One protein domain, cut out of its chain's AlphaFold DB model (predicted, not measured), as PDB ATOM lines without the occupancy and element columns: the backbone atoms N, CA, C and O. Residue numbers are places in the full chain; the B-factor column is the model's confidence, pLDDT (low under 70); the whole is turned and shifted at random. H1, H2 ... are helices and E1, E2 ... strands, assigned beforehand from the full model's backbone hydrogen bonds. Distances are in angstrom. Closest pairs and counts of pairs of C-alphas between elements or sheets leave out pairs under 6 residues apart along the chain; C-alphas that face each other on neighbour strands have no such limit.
ATOM      1  N   GLY A 580     -21.654  -2.964  34.634       82.94
ATOM      2  CA  GLY A 580     -21.271  -2.192  35.810       82.94
ATOM      3  C   GLY A 580     -21.688  -2.843  37.124       82.94
ATOM      4  O   GLY A 580     -22.685  -3.570  37.195       82.94
ATOM      5  N   LEU A 581     -20.921  -2.546  38.165       83.12
ATOM      6  CA  LEU A 581     -21.222  -2.820  39.566       83.12
ATOM      7  C   LEU A 581     -21.608  -1.520  40.276       83.12
ATOM      8  O   LEU A 581     -21.096  -0.452  39.960       83.12
ATOM      9  N   ASP A 582     -22.461  -1.628  41.283       79.06
ATOM     10  CA  ASP A 582     -22.864  -0.509  42.122       79.06
ATOM     11  C   ASP A 582     -21.810  -0.268  43.219       79.06
ATOM     12  O   ASP A 582     -21.323  -1.215  43.849       79.06
ATOM     13  N   GLY A 583     -21.493   0.996  43.509       72.75
ATOM     14  CA  GLY A 583     -20.622   1.390  44.623       72.75
ATOM     15  C   GLY A 583     -19.267   1.948  44.189       72.75
ATOM     16  O   GLY A 583     -19.159   2.632  43.182       72.75
ATOM     17  N   THR A 584     -18.231   1.705  44.992       66.56
ATOM     18  CA  THR A 584     -16.842   2.134  44.720       66.56
ATOM     19  C   THR A 584     -15.910   0.937  44.859       66.56
ATOM     20  O   THR A 584     -16.284  -0.050  45.494       66.56
ATOM     21  N   HIS A 585     -14.685   1.010  44.328       64.75
ATOM     22  CA  HIS A 585     -13.733  -0.117  44.282       64.75
ATOM     23  C   HIS A 585     -13.518  -0.858  45.634       64.75
ATOM     24  O   HIS A 585     -13.129  -2.025  45.651       64.75
ATOM     25  N   GLY A 586     -13.774  -0.219  46.785       67.50
ATOM     26  CA  GLY A 586     -13.682  -0.844  48.116       67.50
ATOM     27  C   GLY A 586     -14.961  -1.516  48.642       67.50
ATOM     28  O   GLY A 586     -14.883  -2.308  49.579       67.50
ATOM     29  N   ALA A 587     -16.125  -1.205  48.072       78.81
ATOM     30  CA  ALA A 587     -17.440  -1.677  48.505       78.81
ATOM     31  C   ALA A 587     -18.356  -1.872  47.288       78.81
ATOM     32  O   ALA A 587     -19.325  -1.138  47.095       78.81
ATOM     33  N   LEU A 588     -18.002  -2.843  46.447       83.44
ATOM     34  CA  LEU A 588     -18.754  -3.177  45.242       83.44
ATOM     35  C   LEU A 588     -19.958  -4.051  45.590       83.44
ATOM     36  O   LEU A 588     -19.886  -4.947  46.435       83.44
ATOM     37  N   SER A 589     -21.063  -3.823  44.897       85.44
ATOM     38  CA  SER A 589     -22.259  -4.646  44.989       85.44
ATOM     39  C   SER A 589     -22.971  -4.720  43.645       85.44
ATOM     40  O   SER A 589     -22.681  -3.949  42.739       85.44
ATOM     41  N   LYS A 590     -23.888  -5.667  43.491       85.50
ATOM     42  CA  LYS A 590     -24.812  -5.697  42.359       85.50
ATOM     43  C   LYS A 590     -26.142  -6.251  42.820       85.50
ATOM     44  O   LYS A 590     -26.162  -7.281  43.492       85.50
ATOM     45  N   ALA A 591     -27.237  -5.560  42.507       81.06
ATOM     46  CA  ALA A 591     -28.581  -5.957  42.942       81.06
ATOM     47  C   ALA A 591     -28.657  -6.235  44.466       81.06
ATOM     48  O   ALA A 591     -29.310  -7.172  44.928       81.06
ATOM     49  N   GLY A 592     -27.926  -5.441  45.261       79.38
ATOM     50  CA  GLY A 592     -27.835  -5.584  46.719       79.38
ATOM     51  C   GLY A 592     -26.943  -6.727  47.227       79.38
ATOM     52  O   GLY A 592     -26.781  -6.858  48.441       79.38
ATOM     53  N   GLN A 593     -26.342  -7.535  46.347       83.19
ATOM     54  CA  GLN A 593     -25.368  -8.566  46.720       83.19
ATOM     55  C   GLN A 593     -23.950  -7.983  46.752       83.19
ATOM     56  O   GLN A 593     -23.549  -7.336  45.785       83.19
ATOM     57  N   PRO A 594     -23.163  -8.199  47.820       86.62
ATOM     58  CA  PRO A 594     -21.783  -7.735  47.874       86.62
ATOM     59  C   PRO A 594     -20.905  -8.509  46.884       86.62
ATOM     60  O   PRO A 594     -20.981  -9.734  46.784       86.62
ATOM     61  N   VAL A 595     -20.025  -7.789  46.192       86.56
ATOM     62  CA  VAL A 595     -19.091  -8.333  45.205       86.56
ATOM     63  C   VAL A 595     -17.679  -8.106  45.717       86.56
ATOM     64  O   VAL A 595     -17.304  -6.997  46.086       86.56
ATOM     65  N   SER A 596     -16.878  -9.167  45.779       85.12
ATOM     66  CA  SER A 596     -15.492  -9.087  46.240       85.12
ATOM     67  C   SER A 596     -14.549  -9.671  45.193       85.12
ATOM     68  O   SER A 596     -14.779 -10.800  44.751       85.12
ATOM     69  N   PRO A 597     -13.475  -8.953  44.820       85.44
ATOM     70  CA  PRO A 597     -12.435  -9.509  43.969       85.44
ATOM     71  C   PRO A 597     -11.782 -10.753  44.581       85.44
ATOM     72  O   PRO A 597     -11.699 -10.916  45.804       85.44
ATOM     73  N   ARG A 598     -11.258 -11.623  43.716       84.56
ATOM     74  CA  ARG A 598     -10.452 -12.789  44.074       84.56
ATOM     75  C   ARG A 598      -9.278 -12.344  44.953       84.56
ATOM     76  O   ARG A 598      -8.517 -11.433  44.618       84.56
ATOM     77  N   LYS A 599      -9.114 -13.015  46.097       76.25
ATOM     78  CA  LYS A 599      -8.057 -12.704  47.072       76.25
ATOM     79  C   LYS A 599      -6.675 -12.738  46.416       76.25
ATOM     80  O   LYS A 599      -6.340 -13.700  45.734       76.25
ATOM     81  N   GLY A 600      -5.868 -11.710  46.680       69.31
ATOM     82  CA  GLY A 600      -4.502 -11.603  46.159       69.31
ATOM     83  C   GLY A 600      -4.407 -11.160  44.698       69.31
ATOM     84  O   GLY A 600      -3.307 -11.129  44.160       69.31
ATOM     85  N   THR A 601      -5.527 -10.800  44.064       74.00
ATOM     86  CA  THR A 601      -5.550 -10.232  42.711       74.00
ATOM     87  C   THR A 601      -6.177  -8.843  42.728       74.00
ATOM     88  O   THR A 601      -7.149  -8.597  43.444       74.00
ATOM     89  N   ASN A 602      -5.623  -7.925  41.940       78.38
ATOM     90  CA  ASN A 602      -6.111  -6.552  41.862       78.38
ATOM     91  C   ASN A 602      -7.298  -6.476  40.887       78.38
ATOM     92  O   ASN A 602      -7.094  -6.288  39.688       78.38
ATOM     93  N   GLY A 603      -8.523  -6.653  41.394       84.25
ATOM     94  CA  GLY A 603      -9.763  -6.375  40.653       84.25
ATOM     95  C   GLY A 603     -10.340  -7.525  39.816       84.25
ATOM     96  O   GLY A 603     -11.293  -7.294  39.079       84.25
ATOM     97  N   VAL A 604      -9.808  -8.751  39.903       91.88
ATOM     98  CA  VAL A 604     -10.357  -9.923  39.186       91.88
ATOM     99  C   VAL A 604     -11.576 -10.470  39.927       91.88
ATOM    100  O   VAL A 604     -11.510 -10.701  41.130       91.88
ATOM    101  N   LEU A 605     -12.673 -10.715  39.220       91.81
ATOM    102  CA  LEU A 605     -13.931 -11.242  39.740       91.81
ATOM    103  C   LEU A 605     -14.108 -12.719  39.359       91.81
ATOM    104  O   LEU A 605     -13.714 -13.150  38.275       91.81
ATOM    105  N   GLU A 606     -14.737 -13.488  40.246       91.38
ATOM    106  CA  GLU A 606     -15.167 -14.868  39.985       91.38
ATOM    107  C   GLU A 606     -16.588 -14.827  39.404       91.38
ATOM    108  O   GLU A 606     -17.577 -14.755  40.133       91.38
ATOM    109  N   ILE A 607     -16.688 -14.789  38.076       92.69
ATOM    110  CA  ILE A 607     -17.932 -14.441  37.378       92.69
ATOM    111  C   ILE A 607     -19.022 -15.494  37.578       92.69
ATOM    112  O   ILE A 607     -20.178 -15.131  37.773       92.69
ATOM    113  N   ALA A 608     -18.683 -16.783  37.592       89.94
ATOM    114  CA  ALA A 608     -19.655 -17.841  37.855       89.94
ATOM    115  C   ALA A 608     -20.224 -17.775  39.284       89.94
ATOM    116  O   ALA A 608     -21.417 -18.010  39.482       89.94
ATOM    117  N   ASP A 609     -19.395 -17.415  40.270       90.38
ATOM    118  CA  ASP A 609     -19.832 -17.264  41.663       90.38
ATOM    119  C   ASP A 609     -20.756 -16.040  41.797       90.38
ATOM    120  O   ASP A 609     -21.788 -16.104  42.470       90.38
ATOM    121  N   LEU A 610     -20.435 -14.948  41.094       90.69
ATOM    122  CA  LEU A 610     -21.297 -13.769  40.992       90.69
ATOM    123  C   LEU A 610     -22.628 -14.098  40.303       90.69
ATOM    124  O   LEU A 610     -23.690 -13.751  40.817       90.69
ATOM    125  N   ALA A 611     -22.594 -14.810  39.177       90.75
ATOM    126  CA  ALA A 611     -23.790 -15.235  38.457       90.75
ATOM    127  C   ALA A 611     -24.706 -16.096  39.339       90.75
ATOM    128  O   ALA A 611     -25.924 -15.898  39.342       90.75
ATOM    129  N   GLN A 612     -24.121 -16.995  40.140       90.31
ATOM    130  CA  GLN A 612     -24.845 -17.798  41.120       90.31
ATOM    131  C   GLN A 612     -25.452 -16.936  42.237       90.31
ATOM    132  O   GLN A 612     -26.609 -17.155  42.598       90.31
ATOM    133  N   ALA A 613     -24.713 -15.957  42.766       88.81
ATOM    134  CA  ALA A 613     -25.207 -15.038  43.794       88.81
ATOM    135  C   ALA A 613     -26.385 -14.178  43.299       88.81
ATOM    136  O   ALA A 613     -27.321 -13.923  44.055       88.81
ATOM    137  N   LEU A 614     -26.371 -13.795  42.019       87.56
ATOM    138  CA  LEU A 614     -27.466 -13.083  41.352       87.56
ATOM    139  C   LEU A 614     -28.636 -14.002  40.951       87.56
ATOM    140  O   LEU A 614     -29.651 -13.527  40.453       87.56
ATOM    141  N   GLY A 615     -28.521 -15.322  41.140       88.69
ATOM    142  CA  GLY A 615     -29.553 -16.284  40.736       88.69
ATOM    143  C   GLY A 615     -29.677 -16.466  39.217       88.69
ATOM    144  O   GLY A 615     -30.698 -16.951  38.728       88.69
ATOM    145  N   THR A 616     -28.646 -16.096  38.455       87.69
ATOM    146  CA  THR A 616     -28.635 -16.181  36.991       87.69
ATOM    147  C   THR A 616     -28.057 -17.518  36.522       87.69
ATOM    148  O   THR A 616     -26.909 -17.857  36.791       87.69
ATOM    149  N   ALA A 617     -28.864 -18.305  35.806       83.44
ATOM    150  CA  ALA A 617     -28.481 -19.646  35.343       83.44
ATOM    151  C   ALA A 617     -27.916 -19.686  33.906       83.44
ATOM    152  O   ALA A 617     -27.573 -20.756  33.413       83.44
ATOM    153  N   SER A 618     -27.874 -18.549  33.206       88.94
ATOM    154  CA  SER A 618     -27.510 -18.462  31.782       88.94
ATOM    155  C   SER A 618     -26.750 -17.168  31.493       88.94
ATOM    156  O   SER A 618     -26.946 -16.183  32.211       88.94
ATOM    157  N   SER A 619     -25.906 -17.153  30.457       89.00
ATOM    158  CA  SER A 619     -25.082 -15.985  30.123       89.00
ATOM    159  C   SER A 619     -25.922 -14.794  29.676       89.00
ATOM    160  O   SER A 619     -25.597 -13.666  30.033       89.00
ATOM    161  N   ARG A 620     -27.065 -15.016  29.013       90.38
ATOM    162  CA  ARG A 620     -28.024 -13.950  28.678       90.38
ATOM    163  C   ARG A 620     -28.642 -13.303  29.917       90.38
ATOM    164  O   ARG A 620     -28.788 -12.087  29.950       90.38
ATOM    165  N   ALA A 621     -29.010 -14.103  30.922       89.00
ATOM    166  CA  ALA A 621     -29.622 -13.598  32.150       89.00
ATOM    167  C   ALA A 621     -28.588 -12.841  32.985       89.00
ATOM    168  O   ALA A 621     -28.872 -11.757  33.476       89.00
ATOM    169  N   PHE A 622     -27.373 -13.385  33.068       90.25
ATOM    170  CA  PHE A 622     -26.250 -12.722  33.715       90.25
ATOM    171  C   PHE A 622     -25.906 -11.394  33.041       90.25
ATOM    172  O   PHE A 622     -25.827 -10.373  33.715       90.25
ATOM    173  N   ALA A 623     -25.760 -11.385  31.714       88.19
ATOM    174  CA  ALA A 623     -25.485 -10.171  30.955       88.19
ATOM    175  C   ALA A 623     -26.574  -9.116  31.173       88.19
ATOM    176  O   ALA A 623     -26.243  -7.953  31.361       88.19
ATOM    177  N   PHE A 624     -27.848  -9.519  31.192       85.06
ATOM    178  CA  PHE A 624     -28.966  -8.614  31.444       85.06
ATOM    179  C   PHE A 624     -28.920  -7.998  32.849       85.06
ATOM    180  O   PHE A 624     -29.027  -6.783  32.970       85.06
ATOM    181  N   GLU A 625     -28.699  -8.806  33.891       85.69
ATOM    182  CA  GLU A 625     -28.555  -8.311  35.270       85.69
ATOM    183  C   GLU A 625     -27.321  -7.418  35.441       85.69
ATOM    184  O   GLU A 625     -27.354  -6.442  36.182       85.69
ATOM    185  N   MET A 626     -26.223  -7.725  34.745       85.19
ATOM    186  CA  MET A 626     -24.977  -6.964  34.826       85.19
ATOM    187  C   MET A 626     -25.028  -5.611  34.122       85.19
ATOM    188  O   MET A 626     -24.175  -4.772  34.414       85.19
ATOM    189  N   ILE A 627     -26.006  -5.367  33.243       79.25
ATOM    190  CA  ILE A 627     -26.200  -4.038  32.658       79.25
ATOM    191  C   ILE A 627     -26.415  -3.049  33.802       79.25
ATOM    192  O   ILE A 627     -27.232  -3.249  34.702       79.25
ATOM    193  N   GLU A 628     -25.601  -2.005  33.822       63.62
ATOM    194  CA  GLU A 628     -25.755  -0.901  34.749       63.62
ATOM    195  C   GLU A 628     -27.120  -0.261  34.488       63.62
ATOM    196  O   GLU A 628     -27.401   0.230  33.390       63.62
ATOM    197  N   THR A 629     -28.016  -0.332  35.476       52.25
ATOM    198  CA  THR A 629     -29.282   0.386  35.401       52.25
ATOM    199  C   THR A 629     -28.947   1.854  35.432       52.25
ATOM    200  O   THR A 629     -28.494   2.381  36.444       52.25
ATOM    201  N   VAL A 630     -29.141   2.499  34.297       51.81
ATOM    202  CA  VAL A 630     -28.721   3.874  34.145       51.81
ATOM    203  C   VAL A 630     -29.559   4.755  35.067       51.81
ATOM    204  O   VAL A 630     -30.792   4.710  34.959       51.81
ATOM    205  N   PRO A 631     -28.954   5.572  35.947       52.81
ATOM    206  CA  PRO A 631     -29.713   6.568  36.680       52.81
ATOM    207  C   PRO A 631     -30.420   7.484  35.674       52.81
ATOM    208  O   PRO A 631     -29.794   8.205  34.895       52.81
ATOM    209  N   ARG A 632     -31.755   7.419  35.659       62.59
ATOM    210  CA  ARG A 632     -32.595   8.331  34.881       62.59
ATOM    211  C   ARG A 632     -32.671   9.640  35.644       62.59
ATOM    212  O   ARG A 632     -33.364   9.737  36.655       62.59
ATOM    213  N   ILE A 633     -31.953  10.645  35.162       75.31
ATOM    214  CA  ILE A 633     -31.967  11.971  35.762       75.31
ATOM    215  C   ILE A 633     -33.035  12.798  35.075       75.31
ATOM    216  O   ILE A 633     -32.900  13.207  33.924       75.31
TER     217      ILE A 633
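This is residues 580 to 633 of the 642 residues of an uncharacterized protein of Pseudooctadecabacter jejudonensis (UniProt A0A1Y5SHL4). A small three-stranded antiparallel sheet, E1, E2 and E3, makes one part of this flat domain, and two short helices, H1 and H2, set about perpendicular to each other, make the other, with H1 near the E3 edge of the sheet. A long loop, residues 596 to 606, swings out to Gly 600 at one extreme, and the tail after H2 runs out to Ile 633 at the other. The printed part has 54 residues with three named strands followed by two named helices, and under half of the residues, 25, are in named elements. The sheet's order is E1, E2, E3, and the class is mixed, helices and strands. The whole is only just compact, close to loose, with a radius of gyration of the C-alphas of 11.5 A and spans of 35 by 29 by 15 A.

Find C-alpha 582 at (-22.864, -0.509, 42.122); there E1 begins, residues 582 to 584. Go on past a tight link to E2, residues 587 to 590, which is 10.4 A from first to last C-alpha. After another tight link comes E3, residues 593 to 595. Look next for C-alpha 607 at (-17.932, -14.441, 37.378), where H1 begins; it holds residues 607 to 613 and is 9.7 A long. H2, residues 619 to 626, is 10.2 A long and ends at C-alpha 626, at (-24.977, -6.964, 34.826).

Start with the sheet, a meander, each strand the antiparallel neighbour of the one before. E1 and E2 form a hairpin with 168 degrees between their directions; look for N 582 and O 589 at 2.7 A and N 589 and O 582 at 2.8 A, within hydrogen-bond range. E2 and E3 form a hairpin at 128 degrees, with N 590 and O 593 at 2.9 A and N 595 and O 588 at 2.9 A, within range. H1 is on the sheet but only grazes it with its residues 607 to 613; the closest C-alphas of H1 and E3 are those of Ala 613 and Gln 593, 7.1 A apart. H2 is not on the sheet, and it is apart from E1 and E3. H1 and H2 are close but not clearly touching; their closest C-alphas, those of Ala 611 and Phe 622, are 5.9 A apart. Their lines stand at 73 degrees, only just about perpendicular. In both H1 and H2 every O i to N i+4 pair is within hydrogen-bond range.

The two C-alphas farthest apart are those of Gly 600 and Ile 633, at 37.7 A. The printed part has no cut. The link from E3 to H1, with 11 residues, is long. The mean pLDDT of the printed part is 81.3; look for values under 70 at residues 584 to 586, at residue 600 and at residues 628 to 632.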